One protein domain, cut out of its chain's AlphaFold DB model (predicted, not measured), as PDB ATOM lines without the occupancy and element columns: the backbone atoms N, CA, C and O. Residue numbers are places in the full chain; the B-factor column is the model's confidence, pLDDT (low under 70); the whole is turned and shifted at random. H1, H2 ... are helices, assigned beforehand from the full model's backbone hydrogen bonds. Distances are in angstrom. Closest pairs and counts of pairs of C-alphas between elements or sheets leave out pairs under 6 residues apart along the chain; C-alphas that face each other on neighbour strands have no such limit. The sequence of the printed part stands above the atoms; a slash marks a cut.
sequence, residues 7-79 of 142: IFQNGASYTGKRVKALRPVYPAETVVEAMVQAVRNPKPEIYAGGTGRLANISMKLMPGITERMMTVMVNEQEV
ATOM      1  N   ILE A   7     -36.884 -42.369 -16.561       87.69
ATOM      2  CA  ILE A   7     -36.021 -41.208 -16.833       87.69
ATOM      3  C   ILE A   7     -34.559 -41.441 -16.428       87.69
ATOM      4  O   ILE A   7     -33.648 -40.975 -17.106       87.69
ATOM      5  N   PHE A   8     -34.322 -42.203 -15.359       86.88
ATOM      6  CA  PHE A   8     -32.975 -42.493 -14.864       86.88
ATOM      7  C   PHE A   8     -32.222 -43.503 -15.743       86.88
ATOM      8  O   PHE A   8     -30.995 -43.498 -15.746       86.88
ATOM      9  N   GLN A   9     -32.938 -44.349 -16.490       85.81
ATOM     10  CA  GLN A   9     -32.370 -45.271 -17.475       85.81
ATOM     11  C   GLN A   9     -32.094 -44.586 -18.813       85.81
ATOM     12  O   GLN A   9     -31.123 -44.915 -19.485       85.81
ATOM     13  N   ASN A  10     -32.948 -43.632 -19.185       88.19
ATOM     14  CA  ASN A  10     -32.872 -42.958 -20.476       88.19
ATOM     15  C   ASN A  10     -31.887 -41.780 -20.477       88.19
ATOM     16  O   ASN A  10     -31.443 -41.359 -21.540       88.19
ATOM     17  N   GLY A  11     -31.537 -41.237 -19.308       87.38
ATOM     18  CA  GLY A  11     -30.632 -40.096 -19.196       87.38
ATOM     19  C   GLY A  11     -29.198 -40.409 -19.633       87.38
ATOM     20  O   GLY A  11     -28.651 -41.471 -19.336       87.38
ATOM     21  N   ALA A  12     -28.557 -39.450 -20.299       88.25
ATOM     22  CA  ALA A  12     -27.128 -39.520 -20.578       88.25
ATOM     23  C   ALA A  12     -26.293 -39.450 -19.294       88.25
ATOM     24  O   ALA A  12     -26.627 -38.725 -18.354       88.25
ATOM     25  N   SER A  13     -25.159 -40.144 -19.287       87.19
ATOM     26  CA  SER A  13     -24.169 -40.060 -18.215       87.19
ATOM     27  C   SER A  13     -22.764 -40.076 -18.799       87.19
ATOM     28  O   SER A  13     -22.379 -41.031 -19.464       87.19
ATOM     29  N   TYR A  14     -21.988 -39.030 -18.513       87.62
ATOM     30  CA  TYR A  14     -20.568 -38.908 -18.880       87.62
ATOM     31  C   TYR A  14     -19.647 -38.839 -17.655       87.62
ATOM     32  O   TYR A  14     -18.445 -38.633 -17.778       87.62
ATOM     33  N   THR A  15     -20.206 -38.997 -16.454       83.19
ATOM     34  CA  THR A  15     -19.480 -38.877 -15.179       83.19
ATOM     35  C   THR A  15     -18.787 -40.177 -14.765       83.19
ATOM     36  O   THR A  15     -18.162 -40.229 -13.708       83.19
ATOM     37  N   GLY A  16     -18.945 -41.249 -15.550       78.69
ATOM     38  CA  GLY A  16     -18.487 -42.595 -15.201       78.69
ATOM     39  C   GLY A  16     -19.283 -43.246 -14.065       78.69
ATOM     40  O   GLY A  16     -18.943 -44.343 -13.633       78.69
ATOM     41  N   LYS A  17     -20.348 -42.602 -13.567       79.00
ATOM     42  CA  LYS A  17     -21.215 -43.125 -12.504       79.00
ATOM     43  C   LYS A  17     -22.597 -43.460 -13.053       79.00
ATOM     44  O   LYS A  17     -23.133 -42.759 -13.916       79.00
ATOM     45  N   ARG A  18     -23.203 -44.526 -12.523       74.94
ATOM     46  CA  ARG A  18     -24.595 -44.867 -12.831       74.94
ATOM     47  C   ARG A  18     -25.537 -43.876 -12.160       74.94
ATOM     48  O   ARG A  18     -25.522 -43.744 -10.937       74.94
ATOM     49  N   VAL A  19     -26.384 -43.230 -12.952       79.88
ATOM     50  CA  VAL A  19     -27.491 -42.428 -12.427       79.88
ATOM     51  C   VAL A  19     -28.571 -43.383 -11.914       79.88
ATOM     52  O   VAL A  19     -28.914 -44.360 -12.575       79.88
ATOM     53  N   LYS A  20     -29.092 -43.126 -10.715       84.06
ATOM     54  CA  LYS A  20     -30.196 -43.891 -10.128       84.06
ATOM     55  C   LYS A  20     -31.158 -42.977  -9.388       84.06
ATOM     56  O   LYS A  20     -30.767 -41.902  -8.932       84.06
ATOM     57  N   ALA A  21     -32.398 -43.428  -9.229       85.31
ATOM     58  CA  ALA A  21     -33.370 -42.727  -8.405       85.31
ATOM     59  C   ALA A  21     -32.948 -42.753  -6.925       85.31
ATOM     60  O   ALA A  21     -32.608 -43.806  -6.381       85.31
ATOM     61  N   LEU A  22     -32.998 -41.594  -6.262       83.81
ATOM     62  CA  LEU A  22     -32.838 -41.513  -4.810       83.81
ATOM     63  C   LEU A  22     -34.068 -42.128  -4.131       83.81
ATOM     64  O   LEU A  22     -35.202 -41.802  -4.454       83.81
ATOM     65  N   ARG A  23     -33.868 -43.009  -3.163       83.25
ATOM     66  CA  ARG A  23     -34.949 -43.566  -2.349       83.25
ATOM     67  C   ARG A  23     -35.353 -42.573  -1.250       83.25
ATOM     68  O   ARG A  23     -34.483 -41.887  -0.713       83.25
ATOM     69  N   PRO A  24     -36.639 -42.509  -0.860       81.69
ATOM     70  CA  PRO A  24     -37.778 -43.277  -1.376       81.69
ATOM     71  C   PRO A  24     -38.272 -42.750  -2.735       81.69
ATOM     72  O   PRO A  24     -38.214 -41.550  -3.002       81.69
ATOM     73  N   VAL A  25     -38.818 -43.645  -3.560       85.75
ATOM     74  CA  VAL A  25     -39.346 -43.320  -4.894       85.75
ATOM     75  C   VAL A  25     -40.874 -43.421  -4.887       85.75
ATOM     76  O   VAL A  25     -41.437 -44.395  -4.382       85.75
ATOM     77  N   TYR A  26     -41.560 -42.414  -5.426       87.38
ATOM     78  CA  TYR A  26     -43.020 -42.407  -5.546       87.38
ATOM     79  C   TYR A  26     -43.499 -43.183  -6.777       87.38
ATOM     80  O   TYR A  26     -42.829 -43.142  -7.800       87.38
ATOM     81  N   PRO A  27     -44.666 -43.847  -6.726       90.00
ATOM     82  CA  PRO A  27     -45.290 -44.397  -7.930       90.00
ATOM     83  C   PRO A  27     -45.670 -43.279  -8.913       90.00
ATOM     84  O   PRO A  27     -46.031 -42.181  -8.470       90.00
ATOM     85  N   ALA A  28     -45.641 -43.563 -10.218       91.06
ATOM     86  CA  ALA A  28     -46.071 -42.626 -11.261       91.06
ATOM     87  C   ALA A  28     -47.530 -42.173 -11.069       91.06
ATOM     88  O   ALA A  28     -47.867 -41.011 -11.295       91.06
ATOM     89  N   GLU A  29     -48.367 -43.057 -10.528       91.25
ATOM     90  CA  GLU A  29     -49.766 -42.825 -10.175       91.25
ATOM     91  C   GLU A  29     -49.946 -41.637  -9.218       91.25
ATOM     92  O   GLU A  29     -50.946 -40.933  -9.302       91.25
ATOM     93  N   THR A  30     -48.945 -41.320  -8.385       91.00
ATOM     94  CA  THR A  30     -48.979 -40.136  -7.500       91.00
ATOM     95  C   THR A  30     -49.141 -38.837  -8.290       91.00
ATOM     96  O   THR A  30     -49.774 -37.887  -7.831       91.00
ATOM     97  N   VAL A  31     -48.537 -38.767  -9.479       92.19
ATOM     98  CA  VAL A  31     -48.647 -37.598 -10.359       92.19
ATOM     99  C   VAL A  31     -50.041 -37.544 -10.974       92.19
ATOM    100  O   VAL A  31     -50.645 -36.474 -11.017       92.19
ATOM    101  N   VAL A  32     -50.582 -38.694 -11.382       93.31
ATOM    102  CA  VAL A  32     -51.940 -38.801 -11.933       93.31
ATOM    103  C   VAL A  32     -52.977 -38.367 -10.896       93.31
ATOM    104  O   VAL A  32     -53.849 -37.558 -11.202       93.31
ATOM    105  N   GLU A  33     -52.852 -38.822  -9.650       93.25
ATOM    106  CA  GLU A  33     -53.712 -38.394  -8.543       93.25
ATOM    107  C   GLU A  33     -53.650 -36.877  -8.326       93.25
ATOM    108  O   GLU A  33     -54.689 -36.226  -8.190       93.25
ATOM    109  N   ALA A  34     -52.447 -36.295  -8.350       93.56
ATOM    110  CA  ALA A  34     -52.259 -34.854  -8.222       93.56
ATOM    111  C   ALA A  34     -52.901 -34.078  -9.387       93.56
ATOM    112  O   ALA A  34     -53.530 -33.044  -9.158       93.56
ATOM    113  N   MET A  35     -52.804 -34.586 -10.618       94.31
ATOM    114  CA  MET A  35     -53.466 -34.003 -11.791       94.31
ATOM    115  C   MET A  35     -54.991 -34.065 -11.670       94.31
ATOM    116  O   MET A  35     -55.667 -33.055 -11.858       94.31
ATOM    117  N   VAL A  36     -55.549 -35.220 -11.298       96.25
ATOM    118  CA  VAL A  36     -56.995 -35.372 -11.074       96.25
ATOM    119  C   VAL A  36     -57.470 -34.431  -9.965       96.25
ATOM    120  O   VAL A  36     -58.523 -33.804 -10.088       96.25
ATOM    121  N   GLN A  37     -56.686 -34.282  -8.894       94.12
ATOM    122  CA  GLN A  37     -56.974 -33.326  -7.830       94.12
ATOM    123  C   GLN A  37     -56.950 -31.879  -8.337       94.12
ATOM    124  O   GLN A  37     -57.821 -31.105  -7.949       94.12
ATOM    125  N   ALA A  38     -56.001 -31.528  -9.207       95.44
ATOM    126  CA  ALA A  38     -55.907 -30.203  -9.816       95.44
ATOM    127  C   ALA A  38     -57.141 -29.867 -10.657       95.44
ATOM    128  O   ALA A  38     -57.653 -28.757 -10.577       95.44
ATOM    129  N   VAL A  39     -57.649 -30.840 -11.419       96.88
ATOM    130  CA  VAL A  39     -58.875 -30.671 -12.211       96.88
ATOM    131  C   VAL A  39     -60.093 -30.478 -11.305       96.88
ATOM    132  O   VAL A  39     -60.924 -29.615 -11.562       96.88
ATOM    133  N   ARG A  40     -60.202 -31.265 -10.225       97.12
ATOM    134  CA  ARG A  40     -61.345 -31.198  -9.293       97.12
ATOM    135  C   ARG A  40     -61.330 -29.960  -8.396       97.12
ATOM    136  O   ARG A  40     -62.390 -29.470  -8.025       97.12
ATOM    137  N   ASN A  41     -60.151 -29.498  -7.993       95.94
ATOM    138  CA  ASN A  41     -59.964 -28.340  -7.124       95.94
ATOM    139  C   ASN A  41     -58.703 -27.574  -7.557       95.94
ATOM    140  O   ASN A  41     -57.621 -27.826  -7.009       95.94
ATOM    141  N   PRO A  42     -58.832 -26.668  -8.542       94.25
ATOM    142  CA  PRO A  42     -57.707 -25.925  -9.088       94.25
ATOM    143  C   PRO A  42     -56.980 -25.121  -8.013       94.25
ATOM    144  O   PRO A  42     -57.579 -24.353  -7.260       94.25
ATOM    145  N   LYS A  43     -55.660 -25.289  -7.953       93.00
ATOM    146  CA  LYS A  43     -54.767 -24.527  -7.076       93.00
ATOM    147  C   LYS A  43     -53.591 -24.004  -7.895       93.00
ATOM    148  O   LYS A  43     -53.191 -24.686  -8.835       93.00
ATOM    149  N   PRO A  44     -52.995 -22.857  -7.521       93.00
ATOM    150  CA  PRO A  44     -51.818 -22.326  -8.210       93.00
ATOM    151  C   PRO A  44     -50.633 -23.301  -8.244       93.00
ATOM    152  O   PRO A  44     -49.857 -23.299  -9.191       93.00
ATOM    153  N   GLU A  45     -50.501 -24.140  -7.215       91.69
ATOM    154  CA  GLU A  45     -49.427 -25.122  -7.096       91.69
ATOM    155  C   GLU A  45     -49.941 -26.371  -6.366       91.69
ATOM    156  O   GLU A  45     -50.652 -26.277  -5.357       91.69
ATOM    157  N   ILE A  46     -49.579 -27.550  -6.874       91.75
ATOM    158  CA  ILE A  46     -49.888 -28.852  -6.272       91.75
ATOM    159  C   ILE A  46     -48.615 -29.694  -6.274       91.75
ATOM    160  O   ILE A  46     -47.864 -29.714  -7.245       91.75
ATOM    161  N   TYR A  47     -48.388 -30.412  -5.176       90.25
ATOM    162  CA  TYR A  47     -47.267 -31.333  -5.037       90.25
ATOM    163  C   TYR A  47     -47.747 -32.765  -5.250       90.25
ATOM    164  O   TYR A  47     -48.661 -33.219  -4.561       90.25
ATOM    165  N   ALA A  48     -47.087 -33.496  -6.147       89.31
ATOM    166  CA  ALA A  48     -47.249 -34.940  -6.246       89.31
ATOM    167  C   ALA A  48     -46.559 -35.610  -5.043       89.31
ATOM    168  O   ALA A  48     -45.329 -35.682  -4.964       89.31
ATOM    169  N   GLY A  49     -47.364 -36.062  -4.080       83.25
ATOM    170  CA  GLY A  49     -46.907 -36.714  -2.854       83.25
ATOM    171  C   GLY A  49     -46.586 -35.756  -1.696       83.25
ATOM    172  O   GLY A  49     -46.261 -34.580  -1.867       83.25
ATOM    173  N   GLY A  50     -46.664 -36.277  -0.466       79.56
ATOM    174  CA  GLY A  50     -46.550 -35.471   0.759       79.56
ATOM    175  C   GLY A  50     -45.145 -34.935   1.064       79.56
ATOM    176  O   GLY A  50     -45.008 -33.825   1.577       79.56
ATOM    177  N   THR A  51     -44.082 -35.668   0.717       79.44
ATOM    178  CA  THR A  51     -42.701 -35.239   1.015       79.44
ATOM    179  C   THR A  51     -42.273 -34.016   0.214       79.44
ATOM    180  O   THR A  51     -41.453 -33.246   0.694       79.44
ATOM    181  N   GLY A  52     -42.791 -33.834  -1.011       80.75
ATOM    182  CA  GLY A  52     -42.434 -32.682  -1.846       80.75
ATOM    183  C   GLY A  52     -42.883 -31.374  -1.199       80.75
ATOM    184  O   GLY A  52     -42.102 -30.434  -1.078       80.75
ATOM    185  N   ARG A  53     -44.112 -31.370  -0.669       85.44
ATOM    186  CA  ARG A  53     -44.653 -30.245   0.095       85.44
ATOM    187  C   ARG A  53     -43.845 -29.973   1.365       85.44
ATOM    188  O   ARG A  53     -43.545 -28.819   1.653       85.44
ATOM    189  N   LEU A  54     -43.488 -31.018   2.114       83.50
ATOM    190  CA  LEU A  54     -42.690 -30.872   3.336       83.50
ATOM    191  C   LEU A  54     -41.288 -30.335   3.055       83.50
ATOM    192  O   LEU A  54     -40.851 -29.438   3.766       83.50
ATOM    193  N   ALA A  55     -40.624 -30.821   2.005       82.56
ATOM    194  CA  ALA A  55     -39.315 -30.323   1.593       82.56
ATOM    195  C   ALA A  55     -39.365 -28.838   1.201       82.56
ATOM    196  O   ALA A  55     -38.473 -28.074   1.558       82.56
ATOM    197  N   ASN A  56     -40.433 -28.397   0.522       87.94
ATOM    198  CA  ASN A  56     -40.607 -26.975   0.221       87.94
ATOM    199  C   ASN A  56     -40.788 -26.138   1.498       87.94
ATOM    200  O   ASN A  56     -40.183 -25.079   1.647       87.94
ATOM    201  N   ILE A  57     -41.604 -26.618   2.441       89.00
ATOM    202  CA  ILE A  57     -41.808 -25.934   3.725       89.00
ATOM    203  C   ILE A  57     -40.493 -25.868   4.513       89.00
ATOM    204  O   ILE A  57     -40.143 -24.802   5.014       89.00
ATOM    205  N   SER A  58     -39.740 -26.968   4.600       85.50
ATOM    206  CA  SER A  58     -38.474 -26.995   5.337       85.50
ATOM    207  C   SER A  58     -37.428 -26.084   4.701       85.50
ATOM    208  O   SER A  58     -36.742 -25.373   5.426       85.50
ATOM    209  N   MET A  59     -37.359 -26.027   3.368       87.94
ATOM    210  CA  MET A  59     -36.456 -25.120   2.661       87.94
ATOM    211  C   MET A  59     -36.805 -23.645   2.911       87.94
ATOM    212  O   MET A  59     -35.910 -22.823   3.074       87.94
ATOM    213  N   LYS A  60     -38.098 -23.306   3.013       91.44
ATOM    214  CA  LYS A  60     -38.549 -21.942   3.339       91.44
ATOM    215  C   LYS A  60     -38.254 -21.537   4.784       91.44
ATOM    216  O   LYS A  60     -37.996 -20.366   5.037       91.44
ATOM    217  N   LEU A  61     -38.324 -22.477   5.727       90.50
ATOM    218  CA  LEU A  61     -38.141 -22.193   7.155       90.50
ATOM    219  C   LEU A  61     -36.678 -22.307   7.607       90.50
ATOM    220  O   LEU A  61     -36.235 -21.546   8.460       90.50
ATOM    221  N   MET A  62     -35.942 -23.286   7.079       89.56
ATOM    222  CA  MET A  62     -34.603 -23.673   7.530       89.56
ATOM    223  C   MET A  62     -33.743 -24.160   6.347       89.56
ATOM    224  O   MET A  62     -33.423 -25.355   6.269       89.56
ATOM    225  N   PRO A  63     -33.348 -23.273   5.416       89.69
ATOM    226  CA  PRO A  63     -32.646 -23.666   4.194       89.69
ATOM    227  C   PRO A  63     -31.322 -24.388   4.480       89.69
ATOM    228  O   PRO A  63     -31.137 -25.514   4.031       89.69
ATOM    229  N   GLY A  64     -30.457 -23.830   5.335       91.19
ATOM    230  CA  GLY A  64     -29.139 -24.423   5.608       91.19
ATOM    231  C   GLY A  64     -29.186 -25.804   6.278       91.19
ATOM    232  O   GLY A  64     -28.368 -26.674   5.975       91.19
ATOM    233  N   ILE A  65     -30.163 -26.048   7.161       86.56
ATOM    234  CA  ILE A  65     -30.363 -27.379   7.763       86.56
ATOM    235  C   ILE A  65     -30.887 -28.349   6.703       86.56
ATOM    236  O   ILE A  65     -30.381 -29.465   6.588       86.56
ATOM    237  N   THR A  66     -31.870 -27.911   5.911       85.69
ATOM    238  CA  THR A  66     -32.477 -28.728   4.855       85.69
ATOM    239  C   THR A  66     -31.432 -29.151   3.823       85.69
ATOM    240  O   THR A  66     -31.335 -30.336   3.514       85.69
ATOM    241  N   GLU A  67     -30.603 -28.224   3.343       89.94
ATOM    242  CA  GLU A  67     -29.511 -28.513   2.407       89.94
ATOM    243  C   GLU A  67     -28.531 -29.536   2.977       89.94
ATOM    244  O   GLU A  67     -28.228 -30.534   2.326       89.94
ATOM    245  N   ARG A  68     -28.083 -29.350   4.223       89.00
ATOM    246  CA  ARG A  68     -27.132 -30.272   4.853       89.00
ATOM    247  C   ARG A  68     -27.707 -31.679   5.004       89.00
ATOM    248  O   ARG A  68     -27.001 -32.651   4.746       89.00
ATOM    249  N   MET A  69     -28.981 -31.792   5.381       85.62
ATOM    250  CA  MET A  69     -29.673 -33.081   5.453       85.62
ATOM    251  C   MET A  69     -29.776 -33.748   4.076       85.62
ATOM    252  O   MET A  69     -29.521 -34.945   3.963       85.62
ATOM    253  N   MET A  70     -30.101 -32.983   3.029       85.31
ATOM    254  CA  MET A  70     -30.169 -33.496   1.658       85.31
ATOM    255  C   MET A  70     -28.803 -33.982   1.167       85.31
ATOM    256  O   MET A  70     -28.726 -35.058   0.582       85.31
ATOM    257  N   THR A  71     -27.719 -33.256   1.453       88.38
ATOM    258  CA  THR A  71     -26.353 -33.680   1.107       88.38
ATOM    259  C   THR A  71     -25.987 -35.006   1.765       88.38
ATOM    260  O   THR A  71     -25.487 -35.905   1.094       88.38
ATOM    261  N   VAL A  72     -26.273 -35.167   3.063       87.50
ATOM    262  CA  VAL A  72     -26.033 -36.436   3.770       87.50
ATOM    263  C   VAL A  72     -26.848 -37.564   3.138       87.50
ATOM    264  O   VAL A  72     -26.293 -38.610   2.820       87.50
ATOM    265  N   MET A  73     -28.135 -37.327   2.876       84.00
ATOM    266  CA  MET A  73     -29.022 -38.312   2.255       84.00
ATOM    267  C   MET A  73     -28.546 -38.743   0.860       84.00
ATOM    268  O   MET A  73     -28.648 -39.919   0.520       84.00
ATOM    269  N   VAL A  74     -28.043 -37.813   0.044       84.69
ATOM    270  CA  VAL A  74     -27.485 -38.123  -1.280       84.69
ATOM    271  C   VAL A  74     -26.208 -38.944  -1.143       84.69
ATOM    272  O   VAL A  74     -26.098 -39.985  -1.789       84.69
ATOM    273  N   ASN A  75     -25.287 -38.528  -0.271       85.25
ATOM    274  CA  ASN A  75     -24.008 -39.212  -0.066       85.25
ATOM    275  C   ASN A  75     -24.192 -40.643   0.461       85.25
ATOM    276  O   ASN A  75     -23.527 -41.556  -0.016       85.25
ATOM    277  N   GLU A  76     -25.116 -40.863   1.401       83.50
ATOM    278  CA  GLU A  76     -25.432 -42.206   1.914       83.50
ATOM    279  C   GLU A  76     -26.012 -43.129   0.840       83.50
ATOM    280  O   GLU A  76     -25.882 -44.352   0.909       83.50
ATOM    281  N   GLN A  77     -26.693 -42.553  -0.148       78.69
ATOM    282  CA  GLN A  77     -27.320 -43.311  -1.217       78.69
ATOM    283  C   GLN A  77     -26.440 -43.450  -2.447       78.69
ATOM    284  O   GLN A  77     -26.773 -44.246  -3.325       78.69
ATOM    285  N   GLU A  78     -25.334 -42.729  -2.544       76.19
ATOM    286  CA  GLU A  78     -24.369 -42.924  -3.611       76.19
ATOM    287  C   GLU A  78     -23.750 -44.326  -3.482       76.19
ATOM    288  O   GLU A  78     -23.317 -44.720  -2.406       76.19
ATOM    289  N   VAL A  79     -23.753 -45.128  -4.556       64.75
ATOM    290  CA  VAL A  79     -23.127 -46.464  -4.519       64.75
ATOM    291  C   VAL A  79     -21.643 -46.301  -4.833       64.75
ATOM    292  O   VAL A  79     -21.321 -45.936  -5.972       64.75
TER     293      VAL A  79
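Overview. This is residues 7 to 79 of the 142 residues of an uncharacterized protein of Chloroflexia bacterium (UniProt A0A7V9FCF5). H4, the longest helix, and H3 make an open V; the long link of residues 11 to 28 passes across its mouth, with H2 out beyond the H3 side and tiny H1 near the link. Residues 39 to 45 stick out. The printed part has 73 residues with four named helices, H1 to H4 in chain order, and no named strand: all helix, loose, radius of gyration of the C-alphas 15.4 A, flat, 44 by 33 by 18 A.

Arrangement. Start at H4, residues 63 to 77, which touches H3, residues 50 to 61, as a helical hairpin, at a steep tilt of 44 degrees, opposite ways. Look at residues 55 to 59 of H3 and 66 to 67 of H4, with which alone the two helices touch; their closest C-alphas, of Met 59 and Thr 66, are 5.8 A apart. H2, residues 29 to 40, and H1, residues 7 to 10, touch no helix. Every O i to N i+4 pair is within hydrogen-bond range in H2, H3 and H4; H1 is too short for one.

Along the chain. Find C-alpha 63 at (-32.646, -23.666, 4.194); H4 runs 21.1 A to C-alpha 77 at (-27.320, -43.311, -1.217). H3 measures 17.0 A, H2 16.4 A, H1 5.1 A.

Size, cuts and confidence. The C-alphas farthest apart, of Gly 16 and Arg 40, are 44.7 A apart. The printed part has no cut; the link H1 to H2 is long. Residue 79 is under 70 in pLDDT.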